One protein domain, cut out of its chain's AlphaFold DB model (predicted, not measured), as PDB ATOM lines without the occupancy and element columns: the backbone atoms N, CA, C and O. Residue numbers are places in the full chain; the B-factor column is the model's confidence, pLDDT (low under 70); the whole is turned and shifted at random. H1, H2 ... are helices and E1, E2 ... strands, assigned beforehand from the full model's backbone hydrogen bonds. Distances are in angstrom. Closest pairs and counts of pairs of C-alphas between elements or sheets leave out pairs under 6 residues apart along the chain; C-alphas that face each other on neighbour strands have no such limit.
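This is residues 10 to 57 of the 60 residues of an uncharacterized protein of Glossina palpalis gambiensis (UniProt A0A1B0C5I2). The chain makes a small, loose ring with few contacts across it: H1 and H2 form one side, a narrow ribbon of E1 and E2 forms the other, and H3 sits at the end where H1 comes near it. The printed part has 48 residues with three named helices and two named strands, in the order H1, H2, E1, H3, E2; the sheet E1 - E2 is antiparallel and the class is mixed, helices and strands. It is only just compact, close to loose, with a radius of gyration of the C-alphas of 11.2 A and spans of 32 by 22 by 14 A.

Find C-alpha 10 at (36.309, 25.306, -44.570), where H1, residues 10 to 13, begins. H2, residues 17 to 28, runs 16.1 A from C-alpha 17 at (40.609, 23.096, -59.237). Then come E1, residues 33 to 36, 9.1 A; H3, residues 38 to 44, 10.0 A; and E2, residues 53 to 56, 10.2 A, ending at C-alpha 56 at (41.548, 5.679, -51.068).

Look first at E1 and E2, antiparallel at 140 degrees, with N 34 and O 55 at 2.9 A and N 36 and O 53 at 2.8 A, within hydrogen-bond range. The closest C-alphas of H2 and E1 are those of Phe 26 and Leu 33, 6.6 A apart; of H3 and E2, those of Ala 39 and Asp 53, 6.5 A apart. H1 and H3 are close but not clearly touching, the closest C-alphas being those of Glu 10 and Ile 43, 6.2 A apart. H2 and H3 are apart. In H2 and H3 every O i to N i+4 pair is within hydrogen-bond range; H1 is too short for such a pair.

The C-alphas farthest apart, those of Tyr 29 and Met 45, are 31.9 A apart. The printed part has no cut, and no link is long. Residues 16 to 21, of which 17 to 21 belong to H2, stand free. Look for pLDDT under 70 at residues 10 to 12 and 49; the mean of the printed part is 84.2.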
ATOM      1  N   GLU A  10      35.185  26.252 -44.654       68.06
ATOM      2  CA  GLU A  10      36.309  25.306 -44.570       68.06
ATOM      3  C   GLU A  10      36.155  24.088 -45.497       68.06
ATOM      4  O   GLU A  10      37.136  23.555 -46.004       68.06
ATOM      5  N   VAL A  11      34.922  23.651 -45.774       69.50
ATOM      6  CA  VAL A  11      34.678  22.602 -46.776       69.50
ATOM      7  C   VAL A  11      34.823  23.171 -48.182       69.50
ATOM      8  O   VAL A  11      35.314  22.486 -49.066       69.50
ATOM      9  N   ILE A  12      34.410  24.415 -48.416       69.00
ATOM     10  CA  ILE A  12      34.484  25.040 -49.743       69.00
ATOM     11  C   ILE A  12      35.934  25.400 -50.104       69.00
ATOM     12  O   ILE A  12      36.323  25.245 -51.261       69.00
ATOM     13  N   SER A  13      36.737  25.838 -49.129       73.62
ATOM     14  CA  SER A  13      38.122  26.282 -49.331       73.62
ATOM     15  C   SER A  13      39.052  25.166 -49.814       73.62
ATOM     16  O   SER A  13      39.977  25.439 -50.576       73.62
ATOM     17  N   ILE A  14      38.786  23.910 -49.439       75.31
ATOM     18  CA  ILE A  14      39.576  22.759 -49.897       75.31
ATOM     19  C   ILE A  14      39.292  22.378 -51.359       75.31
ATOM     20  O   ILE A  14      40.133  21.740 -51.983       75.31
ATOM     21  N   PHE A  15      38.155  22.779 -51.947       79.12
ATOM     22  CA  PHE A  15      37.783  22.431 -53.330       79.12
ATOM     23  C   PHE A  15      38.442  23.339 -54.376       79.12
ATOM     24  O   PHE A  15      37.766  24.005 -55.170       79.12
ATOM     25  N   THR A  16      39.772  23.320 -54.414       86.88
ATOM     26  CA  THR A  16      40.543  23.935 -55.497       86.88
ATOM     27  C   THR A  16      40.379  23.150 -56.802       86.88
ATOM     28  O   THR A  16      39.930  21.998 -56.809       86.88
ATOM     29  N   ASP A  17      40.718  23.764 -57.936       90.50
ATOM     30  CA  ASP A  17      40.609  23.096 -59.237       90.50
ATOM     31  C   ASP A  17      41.600  21.928 -59.369       90.50
ATOM     32  O   ASP A  17      41.280  20.913 -59.990       90.50
ATOM     33  N   GLU A  18      42.748  22.005 -58.695       89.62
ATOM     34  CA  GLU A  18      43.711  20.908 -58.586       89.62
ATOM     35  C   GLU A  18      43.114  19.722 -57.823       89.62
ATOM     36  O   GLU A  18      43.200  18.585 -58.295       89.62
ATOM     37  N   LEU A  19      42.446  19.961 -56.685       88.81
ATOM     38  CA  LEU A  19      41.795  18.881 -55.940       88.81
ATOM     39  C   LEU A  19      40.664  18.251 -56.759       88.81
ATOM     40  O   LEU A  19      40.537  17.027 -56.788       88.81
ATOM     41  N   LYS A  20      39.871  19.056 -57.480       90.12
ATOM     42  CA  LYS A  20      38.832  18.536 -58.386       90.12
ATOM     43  C   LYS A  20      39.427  17.658 -59.486       90.12
ATOM     44  O   LYS A  20      38.829  16.635 -59.817       90.12
ATOM     45  N   ALA A  21      40.588  18.019 -60.033       93.75
ATOM     46  CA  ALA A  21      41.274  17.204 -61.031       93.75
ATOM     47  C   ALA A  21      41.712  15.849 -60.450       93.75
ATOM     48  O   ALA A  21      41.467  14.814 -61.069       93.75
ATOM     49  N   VAL A  22      42.279  15.840 -59.238       91.94
ATOM     50  CA  VAL A  22      42.651  14.604 -58.530       91.94
ATOM     51  C   VAL A  22      41.419  13.739 -58.265       91.94
ATOM     52  O   VAL A  22      41.400  12.576 -58.662       91.94
ATOM     53  N   VAL A  23      40.357  14.304 -57.683       91.38
ATOM     54  CA  VAL A  23      39.078  13.602 -57.465       91.38
ATOM     55  C   VAL A  23      38.551  13.018 -58.779       91.38
ATOM     56  O   VAL A  23      38.133  11.862 -58.817       91.38
ATOM     57  N   GLY A  24      38.638  13.772 -59.878       93.38
ATOM     58  CA  GLY A  24      38.240  13.321 -61.209       93.38
ATOM     59  C   GLY A  24      39.002  12.084 -61.693       93.38
ATOM     60  O   GLY A  24      38.400  11.213 -62.320       93.38
ATOM     61  N   ILE A  25      40.293  11.961 -61.370       94.81
ATOM     62  CA  ILE A  25      41.094  10.768 -61.681       94.81
ATOM     63  C   ILE A  25      40.561   9.564 -60.899       94.81
ATOM     64  O   ILE A  25      40.248   8.544 -61.507       94.81
ATOM     65  N   PHE A  26      40.396   9.681 -59.580       94.81
ATOM     66  CA  PHE A  26      39.895   8.574 -58.756       94.81
ATOM     67  C   PHE A  26      38.480   8.148 -59.174       94.81
ATOM     68  O   PHE A  26      38.234   6.958 -59.377       94.81
ATOM     69  N   CYS A  27      37.586   9.107 -59.443       92.06
ATOM     70  CA  CYS A  27      36.251   8.825 -59.968       92.06
ATOM     71  C   CYS A  27      36.290   8.124 -61.333       92.06
ATOM     72  O   CYS A  27      35.528   7.185 -61.553       92.06
ATOM     73  N   LYS A  28      37.186   8.533 -62.243       96.44
ATOM     74  CA  LYS A  28      37.336   7.902 -63.566       96.44
ATOM     75  C   LYS A  28      37.696   6.418 -63.465       96.44
ATOM     76  O   LYS A  28      37.263   5.636 -64.307       96.44
ATOM     77  N   TYR A  29      38.469   6.037 -62.451       95.56
ATOM     78  CA  TYR A  29      38.871   4.650 -62.207       95.56
ATOM     79  C   TYR A  29      37.973   3.916 -61.201       95.56
ATOM     80  O   TYR A  29      38.286   2.794 -60.816       95.56
ATOM     81  N   ASN A  30      36.839   4.514 -60.821       93.69
ATOM     82  CA  ASN A  30      35.884   3.943 -59.872       93.69
ATOM     83  C   ASN A  30      36.514   3.610 -58.506       93.69
ATOM     84  O   ASN A  30      36.181   2.603 -57.880       93.69
ATOM     85  N   TYR A  31      37.433   4.467 -58.057       95.75
ATOM     86  CA  TYR A  31      38.007   4.419 -56.721       95.75
ATOM     87  C   TYR A  31      37.388   5.490 -55.834       95.75
ATOM     88  O   TYR A  31      37.164   6.626 -56.260       95.75
ATOM     89  N   GLU A  32      37.151   5.128 -54.578       90.81
ATOM     90  CA  GLU A  32      36.718   6.084 -53.571       90.81
ATOM     91  C   GLU A  32      37.914   6.916 -53.103       90.81
ATOM     92  O   GLU A  32      39.033   6.409 -52.953       90.81
ATOM     93  N   LEU A  33      37.665   8.203 -52.874       90.38
ATOM     94  CA  LEU A  33      38.610   9.137 -52.278       90.38
ATOM     95  C   LEU A  33      37.886   9.876 -51.153       90.38
ATOM     96  O   LEU A  33      36.894  10.564 -51.390       90.38
ATOM     97  N   CYS A  34      38.384   9.721 -49.931       87.00
ATOM     98  CA  CYS A  34      37.764  10.250 -48.723       87.00
ATOM     99  C   CYS A  34      38.784  11.050 -47.916       87.00
ATOM    100  O   CYS A  34      39.957  10.686 -47.845       87.00
ATOM    101  N   VAL A  35      38.331  12.117 -47.258       86.25
ATOM    102  CA  VAL A  35      39.143  12.812 -46.253       86.25
ATOM    103  C   VAL A  35      39.339  11.872 -45.064       86.25
ATOM    104  O   VAL A  35      38.369  11.335 -44.528       86.25
ATOM    105  N   ALA A  36      40.589  11.659 -44.667       85.88
ATOM    106  CA  ALA A  36      40.972  10.708 -43.636       85.88
ATOM    107  C   ALA A  36      41.541  11.398 -42.387       85.88
ATOM    108  O   ALA A  36      41.881  12.581 -42.377       85.88
ATOM    109  N   GLY A  37      41.640  10.628 -41.302       81.50
ATOM    110  CA  GLY A  37      42.329  11.047 -40.083       81.50
ATOM    111  C   GLY A  37      41.694  12.252 -39.384       81.50
ATOM    112  O   GLY A  37      40.473  12.385 -39.296       81.50
ATOM    113  N   GLY A  38      42.548  13.127 -38.844       80.50
ATOM    114  CA  GLY A  38      42.124  14.324 -38.112       80.50
ATOM    115  C   GLY A  38      41.399  15.353 -38.979       80.50
ATOM    116  O   GLY A  38      40.681  16.187 -38.437       80.50
ATOM    117  N   ALA A  39      41.524  15.258 -40.304       80.50
ATOM    118  CA  ALA A  39      40.954  16.224 -41.231       80.50
ATOM    119  C   ALA A  39      39.430  16.268 -41.228       80.50
ATOM    120  O   ALA A  39      38.849  17.348 -41.153       80.50
ATOM    121  N   GLY A  40      38.769  15.112 -41.168       75.25
ATOM    122  CA  GLY A  40      37.309  15.075 -41.048       75.25
ATOM    123  C   GLY A  40      36.799  15.731 -39.755       75.25
ATOM    124  O   GLY A  40      35.770  16.405 -39.766       75.25
ATOM    125  N   ARG A  41      37.533  15.571 -38.644       81.50
ATOM    126  CA  ARG A  41      37.199  16.191 -37.352       81.50
ATOM    127  C   ARG A  41      37.435  17.696 -37.385       81.50
ATOM    128  O   ARG A  41      36.584  18.445 -36.928       81.50
ATOM    129  N   ASP A  42      38.578  18.134 -37.885       79.88
ATOM    130  CA  ASP A  42      38.967  19.542 -37.824       79.88
ATOM    131  C   ASP A  42      38.085  20.397 -38.745       79.88
ATOM    132  O   ASP A  42      37.650  21.469 -38.336       79.88
ATOM    133  N   ILE A  43      37.678  19.857 -39.900       76.25
ATOM    134  CA  ILE A  43      36.637  20.447 -40.756       76.25
ATOM    135  C   ILE A  43      35.305  20.594 -39.997       76.25
ATOM    136  O   ILE A  43      34.629  21.615 -40.130       76.25
ATOM    137  N   LEU A  44      34.916  19.599 -39.188       74.88
ATOM    138  CA  LEU A  44      33.696  19.657 -38.369       74.88
ATOM    139  C   LEU A  44      33.800  20.676 -37.221       74.88
ATOM    140  O   LEU A  44      32.785  21.220 -36.792       74.88
ATOM    141  N   MET A  45      35.011  20.913 -36.727       80.19
ATOM    142  CA  MET A  45      35.300  21.817 -35.613       80.19
ATOM    143  C   MET A  45      35.670  23.236 -36.072       80.19
ATOM    144  O   MET A  45      36.041  24.047 -35.229       80.19
ATOM    145  N   GLU A  46      35.587  23.527 -37.377       73.38
ATOM    146  CA  GLU A  46      35.984  24.814 -37.974       73.38
ATOM    147  C   GLU A  46      37.447  25.190 -37.661       73.38
ATOM    148  O   GLU A  46      37.803  26.354 -37.488       73.38
ATOM    149  N   ILE A  47      38.314  24.179 -37.568       78.56
ATOM    150  CA  ILE A  47      39.750  24.350 -37.350       78.56
ATOM    151  C   ILE A  47      40.433  24.361 -38.716       78.56
ATOM    152  O   ILE A  47      40.462  23.345 -39.411       78.56
ATOM    153  N   THR A  48      41.039  25.494 -39.077       72.38
ATOM    154  CA  THR A  48      41.820  25.611 -40.310       72.38
ATOM    155  C   THR A  48      43.027  24.675 -40.262       72.38
ATOM    156  O   THR A  48      43.928  24.814 -39.426       72.38
ATOM    157  N   GLN A  49      43.064  23.713 -41.177       69.19
ATOM    158  CA  GLN A  49      44.137  22.733 -41.252       69.19
ATOM    159  C   GLN A  49      45.271  23.182 -42.169       69.19
ATOM    160  O   GLN A  49      45.050  23.794 -43.209       69.19
ATOM    161  N   LYS A  50      46.507  22.817 -41.813       72.62
ATOM    162  CA  LYS A  50      47.685  23.043 -42.670       72.62
ATOM    163  C   LYS A  50      47.863  21.978 -43.756       72.62
ATOM    164  O   LYS A  50      48.623  22.202 -44.691       72.62
ATOM    165  N   GLY A  51      47.206  20.829 -43.618       76.00
ATOM    166  CA  GLY A  51      47.288  19.708 -44.548       76.00
ATOM    167  C   GLY A  51      46.101  18.770 -44.363       76.00
ATOM    168  O   GLY A  51      45.580  18.650 -43.256       76.00
ATOM    169  N   VAL A  52      45.676  18.144 -45.460       80.88
ATOM    170  CA  VAL A  52      44.542  17.217 -45.507       80.88
ATOM    171  C   VAL A  52      45.067  15.851 -45.920       80.88
ATOM    172  O   VAL A  52      45.684  15.719 -46.977       80.88
ATOM    173  N   ASP A  53      44.804  14.843 -45.094       86.50
ATOM    174  CA  ASP A  53      45.105  13.457 -45.428       86.50
ATOM    175  C   ASP A  53      43.943  12.853 -46.221       86.50
ATOM    176  O   ASP A  53      42.772  13.018 -45.864       86.50
ATOM    177  N   PHE A  54      44.266  12.113 -47.280       88.38
ATOM    178  CA  PHE A  54      43.285  11.395 -48.088       88.38
ATOM    179  C   PHE A  54      43.476   9.887 -47.953       88.38
ATOM    180  O   PHE A  54      44.594   9.378 -47.997       88.38
ATOM    181  N   GLY A  55      42.363   9.172 -47.810       91.12
ATOM    182  CA  GLY A  55      42.291   7.722 -47.917       91.12
ATOM    183  C   GLY A  55      41.643   7.324 -49.239       91.12
ATOM    184  O   GLY A  55      40.697   7.973 -49.688       91.12
ATOM    185  N   THR A  56      42.133   6.248 -49.850       93.69
ATOM    186  CA  THR A  56      41.548   5.679 -51.068       93.69
ATOM    187  C   THR A  56      41.452   4.161 -50.984       93.69
ATOM    188  O   THR A  56      42.200   3.520 -50.248       93.69
ATOM    189  N   THR A  57      40.526   3.588 -51.749       93.62
ATOM    190  CA  THR A  57      40.416   2.140 -51.968       93.62
ATOM    191  C   THR A  57      41.396   1.619 -53.024       93.62
ATOM    192  O   THR A  57      41.489   0.407 -53.212       93.62
TER     193      THR A  57